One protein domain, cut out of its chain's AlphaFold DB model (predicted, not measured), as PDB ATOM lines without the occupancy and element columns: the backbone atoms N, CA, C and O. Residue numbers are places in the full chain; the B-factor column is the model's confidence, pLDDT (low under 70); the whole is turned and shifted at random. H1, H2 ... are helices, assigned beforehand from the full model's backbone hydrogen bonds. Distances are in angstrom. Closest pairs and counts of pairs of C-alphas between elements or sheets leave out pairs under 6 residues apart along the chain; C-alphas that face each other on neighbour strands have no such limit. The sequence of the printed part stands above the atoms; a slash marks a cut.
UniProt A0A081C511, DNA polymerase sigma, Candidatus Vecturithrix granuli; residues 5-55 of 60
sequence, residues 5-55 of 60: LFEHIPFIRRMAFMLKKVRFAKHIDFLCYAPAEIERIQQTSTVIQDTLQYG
ATOM      1  N   LEU A   5     172.574 188.409 135.222       91.38
ATOM      2  CA  LEU A   5     173.184 188.034 133.942       91.38
ATOM      3  C   LEU A   5     173.628 189.249 133.107       91.38
ATOM      4  O   LEU A   5     174.549 189.148 132.298       91.38
ATOM      5  N   PHE A   6     172.976 190.398 133.284       94.12
ATOM      6  CA  PHE A   6     173.248 191.599 132.507       94.12
ATOM      7  C   PHE A   6     174.430 192.432 133.015       94.12
ATOM      8  O   PHE A   6     174.872 193.321 132.284       94.12
ATOM      9  N   GLU A   7     174.985 192.133 134.194       94.69
ATOM     10  CA  GLU A   7     176.124 192.871 134.766       94.69
ATOM     11  C   GLU A   7     177.354 192.857 133.854       94.69
ATOM     12  O   GLU A   7     178.063 193.855 133.738       94.69
ATOM     13  N   HIS A   8     177.577 191.750 133.142       93.88
ATOM     14  CA  HIS A   8     178.747 191.565 132.278       93.88
ATOM     15  C   HIS A   8     178.438 191.706 130.782       93.88
ATOM     16  O   HIS A   8     179.301 191.458 129.939       93.88
ATOM     17  N   ILE A   9     177.213 192.100 130.423       94.69
ATOM     18  CA  ILE A   9     176.794 192.254 129.028       94.69
ATOM     19  C   ILE A   9     176.584 193.745 128.747       94.69
ATOM     20  O   ILE A   9     175.738 194.360 129.399       94.69
ATOM     21  N   PRO A  10     177.277 194.343 127.759       94.62
ATOM     22  CA  PRO A  10     177.041 195.734 127.377       94.62
ATOM     23  C   PRO A  10     175.571 195.972 127.019       94.62
ATOM     24  O   PRO A  10     175.009 195.191 126.249       94.62
ATOM     25  N   PHE A  11     174.972 197.057 127.525       92.12
ATOM     26  CA  PHE A  11     173.535 197.350 127.404       92.12
ATOM     27  C   PHE A  11     172.980 197.119 125.990       92.12
ATOM     28  O   PHE A  11     172.047 196.338 125.804       92.12
ATOM     29  N   ILE A  12     173.635 197.696 124.976       92.38
ATOM     30  CA  ILE A  12     173.220 197.614 123.565       92.38
ATOM     31  C   ILE A  12     173.171 196.178 123.011       92.38
ATOM     32  O   ILE A  12     172.483 195.903 122.034       92.38
ATOM     33  N   ARG A  13     173.887 195.233 123.633       94.50
ATOM     34  CA  ARG A  13     173.936 193.826 123.207       94.50
ATOM     35  C   ARG A  13     172.926 192.938 123.934       94.50
ATOM     36  O   ARG A  13     172.715 191.808 123.500       94.50
ATOM     37  N   ARG A  14     172.301 193.408 125.019       94.12
ATOM     38  CA  ARG A  14     171.458 192.573 125.897       94.12
ATOM     39  C   ARG A  14     170.184 192.089 125.212       94.12
ATOM     40  O   ARG A  14     169.857 190.912 125.314       94.12
ATOM     41  N   MET A  15     169.513 192.957 124.459       89.62
ATOM     42  CA  MET A  15     168.306 192.582 123.718       89.62
ATOM     43  C   MET A  15     168.615 191.506 122.670       89.62
ATOM     44  O   MET A  15     167.995 190.447 122.659       89.62
ATOM     45  N   ALA A  16     169.652 191.724 121.855       90.56
ATOM     46  CA  ALA A  16     170.101 190.746 120.868       90.56
ATOM     47  C   ALA A  16     170.529 189.415 121.514       90.56
ATOM     48  O   ALA A  16     170.265 188.347 120.965       90.56
ATOM     49  N   PHE A  17     171.180 189.463 122.680       91.88
ATOM     50  CA  PHE A  17     171.518 188.270 123.452       91.88
ATOM     51  C   PHE A  17     170.262 187.498 123.882       91.88
ATOM     52  O   PHE A  17     170.182 186.289 123.666       91.88
ATOM     53  N   MET A  18     169.262 188.187 124.431       89.25
ATOM     54  CA  MET A  18     168.028 187.561 124.905       89.25
ATOM     55  C   MET A  18     167.184 186.979 123.772       89.25
ATOM     56  O   MET A  18     166.711 185.851 123.895       89.25
ATOM     57  N   LEU A  19     167.074 187.676 122.639       87.88
ATOM     58  CA  LEU A  19     166.369 187.173 121.454       87.88
ATOM     59  C   LEU A  19     166.990 185.884 120.888       87.88
ATOM     60  O   LEU A  19     166.302 185.084 120.262       87.88
ATOM     61  N   LYS A  20     168.288 185.645 121.125       89.38
ATOM     62  CA  LYS A  20     168.949 184.376 120.768       89.38
ATOM     63  C   LYS A  20     168.667 183.244 121.759       89.38
ATOM     64  O   LYS A  20     168.871 182.084 121.412       89.38
ATOM     65  N   LYS A  21     168.273 183.565 122.993       88.25
ATOM     66  CA  LYS A  21     168.064 182.596 124.080       88.25
ATOM     67  C   LYS A  21     166.602 182.213 124.255       88.25
ATOM     68  O   LYS A  21     166.322 181.063 124.570       88.25
ATOM     69  N   VAL A  22     165.692 183.158 124.046       85.50
ATOM     70  CA  VAL A  22     164.261 182.982 124.283       85.50
ATOM     71  C   VAL A  22     163.509 183.211 122.982       85.50
ATOM     72  O   VAL A  22     163.687 184.233 122.320       85.50
ATOM     73  N   ARG A  23     162.656 182.252 122.615       83.94
ATOM     74  CA  ARG A  23     161.708 182.416 121.512       83.94
ATOM     75  C   ARG A  23     160.400 182.943 122.072       83.94
ATOM     76  O   ARG A  23     159.714 182.243 122.807       83.94
ATOM     77  N   PHE A  24     160.061 184.167 121.703       81.38
ATOM     78  CA  PHE A  24     158.787 184.768 122.062       81.38
ATOM     79  C   PHE A  24     157.743 184.445 120.990       81.38
ATOM     80  O   PHE A  24     158.036 184.483 119.797       81.38
ATOM     81  N   ALA A  25     156.516 184.126 121.411       85.25
ATOM     82  CA  ALA A  25     155.406 183.839 120.497       85.25
ATOM     83  C   ALA A  25     154.922 185.086 119.728       85.25
ATOM     84  O   ALA A  25     154.207 184.973 118.737       85.25
ATOM     85  N   LYS A  26     155.299 186.277 120.201       84.25
ATOM     86  CA  LYS A  26     154.989 187.581 119.610       84.25
ATOM     87  C   LYS A  26     156.270 188.404 119.510       84.25
ATOM     88  O   LYS A  26     157.247 188.106 120.196       84.25
ATOM     89  N   HIS A  27     156.257 189.446 118.683       83.25
ATOM     90  CA  HIS A  27     157.310 190.458 118.713       83.25
ATOM     91  C   HIS A  27     157.257 191.193 120.056       83.25
ATOM     92  O   HIS A  27     156.186 191.642 120.463       83.25
ATOM     93  N   ILE A  28     158.393 191.291 120.745       83.00
ATOM     94  CA  ILE A  28     158.493 191.962 122.042       83.00
ATOM     95  C   ILE A  28     159.721 192.859 122.024       83.00
ATOM     96  O   ILE A  28     160.828 192.392 121.753       83.00
ATOM     97  N   ASP A  29     159.515 194.116 122.396       82.31
ATOM     98  CA  ASP A  29     160.589 195.017 122.776       82.31
ATOM     99  C   ASP A  29     160.757 194.972 124.293       82.31
ATOM    100  O   ASP A  29     159.795 195.137 125.042       82.31
ATOM    101  N   PHE A  30     161.972 194.716 124.773       85.50
ATOM    102  CA  PHE A  30     162.240 194.709 126.207       85.50
ATOM    103  C   PHE A  30     163.591 195.342 126.529       85.50
ATOM    104  O   PHE A  30     164.614 195.075 125.896       85.50
ATOM    105  N   LEU A  31     163.589 196.156 127.582       90.00
ATOM    106  CA  LEU A  31     164.792 196.728 128.173       90.00
ATOM    107  C   LEU A  31     165.348 195.764 129.230       90.00
ATOM    108  O   LEU A  31     164.605 195.198 130.041       90.00
ATOM    109  N   CYS A  32     166.663 195.551 129.193       91.81
ATOM    110  CA  CYS A  32     167.376 194.621 130.069       91.81
ATOM    111  C   CYS A  32     168.313 195.384 130.998       91.81
ATOM    112  O   CYS A  32     169.285 195.978 130.522       91.81
ATOM    113  N   TYR A  33     168.063 195.304 132.301       93.12
ATOM    114  CA  TYR A  33     168.861 195.975 133.323       93.12
ATOM    115  C   TYR A  33     169.458 194.969 134.308       93.12
ATOM    116  O   TYR A  33     168.820 193.984 134.673       93.12
ATOM    117  N   ALA A  34     170.676 195.222 134.762       94.44
ATOM    118  CA  ALA A  34     171.195 194.634 135.985       94.44
ATOM    119  C   ALA A  34     170.505 195.290 137.198       94.44
ATOM    120  O   ALA A  34     170.114 196.459 137.108       94.44
ATOM    121  N   PRO A  35     170.375 194.598 138.345       92.94
ATOM    122  CA  PRO A  35     169.715 195.172 139.519       92.94
ATOM    123  C   PRO A  35     170.328 196.504 139.967       92.94
ATOM    124  O   PRO A  35     169.606 197.475 140.175       92.94
ATOM    125  N   ALA A  36     171.662 196.594 139.989       92.31
ATOM    126  CA  ALA A  36     172.377 197.812 140.373       92.31
ATOM    127  C   ALA A  36     172.133 199.007 139.429       92.31
ATOM    128  O   ALA A  36     172.319 200.160 139.816       92.31
ATOM    129  N   GLU A  37     171.732 198.766 138.176       92.62
ATOM    130  CA  GLU A  37     171.384 199.856 137.259       92.62
ATOM    131  C   GLU A  37     170.037 200.466 137.630       92.62
ATOM    132  O   GLU A  37     169.913 201.687 137.588       92.62
ATOM    133  N   ILE A  38     169.066 199.646 138.051       91.81
ATOM    134  CA  ILE A  38     167.737 200.106 138.472       91.81
ATOM    135  C   ILE A  38     167.851 201.078 139.638       91.81
ATOM    136  O   ILE A  38     167.258 202.152 139.581       91.81
ATOM    137  N   GLU A  39     168.681 200.763 140.633       88.88
ATOM    138  CA  GLU A  39     168.904 201.641 141.789       88.88
ATOM    139  C   GLU A  39     169.323 203.059 141.380       88.88
ATOM    140  O   GLU A  39     168.896 204.035 141.997       88.88
ATOM    141  N   ARG A  40     170.112 203.179 140.304       89.88
ATOM    142  CA  ARG A  40     170.631 204.459 139.802       89.88
ATOM    143  C   ARG A  40     169.625 205.222 138.947       89.88
ATOM    144  O   ARG A  40     169.602 206.448 138.990       89.88
ATOM    145  N   ILE A  41     168.836 204.521 138.134       91.88
ATOM    146  CA  ILE A  41     168.011 205.146 137.084       91.88
ATOM    147  C   ILE A  41     166.526 205.234 137.436       91.88
ATOM    148  O   ILE A  41     165.790 205.961 136.773       91.88
ATOM    149  N   GLN A  42     166.068 204.540 138.481       91.75
ATOM    150  CA  GLN A  42     164.667 204.570 138.917       91.75
ATOM    151  C   GLN A  42     164.169 205.978 139.272       91.75
ATOM    152  O   GLN A  42     162.973 206.236 139.238       91.75
ATOM    153  N   GLN A  43     165.063 206.917 139.596       91.56
ATOM    154  CA  GLN A  43     164.675 208.296 139.904       91.56
ATOM    155  C   GLN A  43     164.524 209.184 138.663       91.56
ATOM    156  O   GLN A  43     163.883 210.227 138.741       91.56
ATOM    157  N   THR A  44     165.096 208.788 137.524       94.19
ATOM    158  CA  THR A  44     165.167 209.630 136.316       94.19
ATOM    159  C   THR A  44     164.455 209.026 135.110       94.19
ATOM    160  O   THR A  44     164.093 209.750 134.187       94.19
ATOM    161  N   SER A  45     164.236 207.712 135.093       92.94
ATOM    162  CA  SER A  45     163.555 207.024 134.000       92.94
ATOM    163  C   SER A  45     162.060 206.905 134.274       92.94
ATOM    164  O   SER A  45     161.637 206.083 135.086       92.94
ATOM    165  N   THR A  46     161.250 207.660 133.527       93.31
ATOM    166  CA  THR A  46     159.781 207.572 133.590       93.31
ATOM    167  C   THR A  46     159.282 206.161 133.290       93.31
ATOM    168  O   THR A  46     158.399 205.673 133.976       93.31
ATOM    169  N   VAL A  47     159.889 205.464 132.321       90.06
ATOM    170  CA  VAL A  47     159.509 204.083 131.975       90.06
ATOM    171  C   VAL A  47     159.709 203.140 133.161       90.06
ATOM    172  O   VAL A  47     158.865 202.285 133.414       90.06
ATOM    173  N   ILE A  48     160.810 203.286 133.904       91.81
ATOM    174  CA  ILE A  48     161.081 202.433 135.067       91.81
ATOM    175  C   ILE A  48     160.168 202.793 136.229       91.81
ATOM    176  O   ILE A  48     159.660 201.884 136.870       91.81
ATOM    177  N   GLN A  49     159.918 204.078 136.471       93.06
ATOM    178  CA  GLN A  49     158.961 204.512 137.493       93.06
ATOM    179  C   GLN A  49     157.568 203.943 137.226       93.06
ATOM    180  O   GLN A  49     156.982 203.322 138.109       93.06
ATOM    181  N   ASP A  50     157.090 204.076 135.991       93.44
ATOM    182  CA  ASP A  50     155.791 203.563 135.565       93.44
ATOM    183  C   ASP A  50     155.735 202.031 135.676       93.44
ATOM    184  O   ASP A  50     154.794 201.473 136.234       93.44
ATOM    185  N   THR A  51     156.804 201.335 135.272       91.12
ATOM    186  CA  THR A  51     156.907 199.873 135.418       91.12
ATOM    187  C   THR A  51     156.934 199.432 136.884       91.12
ATOM    188  O   THR A  51     156.344 198.412 137.219       91.12
ATOM    189  N   LEU A  52     157.613 200.157 137.777       89.56
ATOM    190  CA  LEU A  52     157.641 199.826 139.208       89.56
ATOM    191  C   LEU A  52     156.282 200.059 139.877       89.56
ATOM    192  O   LEU A  52     155.960 199.374 140.846       89.56
ATOM    193  N   GLN A  53     155.499 201.011 139.370       93.12
ATOM    194  CA  GLN A  53     154.195 201.357 139.923       93.12
ATOM    195  C   GLN A  53     153.055 200.496 139.359       93.12
ATOM    196  O   GLN A  53     152.140 200.147 140.103       93.12
ATOM    197  N   TYR A  54     153.102 200.155 138.069       94.19
ATOM    198  CA  TYR A  54     151.989 199.524 137.346       94.19
ATOM    199  C   TYR A  54     152.370 198.255 136.582       94.19
ATOM    200  O   TYR A  54     151.510 197.619 135.977       94.19
ATOM    201  N   GLY A  55     153.652 197.896 136.552       87.38
ATOM    202  CA  GLY A  55     154.130 196.751 135.790       87.38
ATOM    203  C   GLY A  55     153.629 195.422 136.346       87.38
ATOM    204  O   GLY A  55     153.428 195.249 137.547       87.38
TER     205      GLY A  55
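What this domain is: This is residues 5 to 55 of the 60 residues of the protein "DNA polymerase sigma" of Candidatus Vecturithrix granuli (UniProt A0A081C511). Two loose pairs of short helices, H1 with H2 and H3 with H4, make a flat, open frame, joined by a long loop; residues 20 to 27 stick out. You find 51 printed residues with four named helices, in order H1 to H4, and no named strand: all helix. The whole is only just loose, close to compact, with radius of gyration of the C-alphas 12.2 A and spans of 31 by 26 by 14 A.

Where its parts are: Find C-alpha 5 at (173.184, 188.034, 133.942), where H1, residues 5 to 8, begins. H2, residues 11 to 21, runs 16.1 A; H3, residues 35 to 41, 10.4 A; H4, residues 46 to 54, 11.8 A, to C-alpha 54 at (151.989, 199.524, 137.346).

How they stand to each other: H1 and H2 are close but not clearly touching, C-alphas of Phe 6 and Arg 14 closest at 6.9 A. H1 and H3 are near each other, with 6 pairs of C-alphas within 10 A. H3 and H4 are close but not clearly touching, C-alphas of Ile 41 and Ile 48 closest at 7.7 A, at a steep tilt of 61 degrees, opposite ways. H2 is apart from H3 and H4. Every O i to N i+4 pair is within hydrogen-bond range in H4, 5 of 7 in H2 and 2 of 3 in H3; H1 is too short for one.

The domain as a whole: The C-alphas of Ala 25 and Gln 43, the two farthest apart, are 32.6 A apart. The printed part has no cut; the link from H2 to H3 is long, and no printed residue is under 70 in pLDDT.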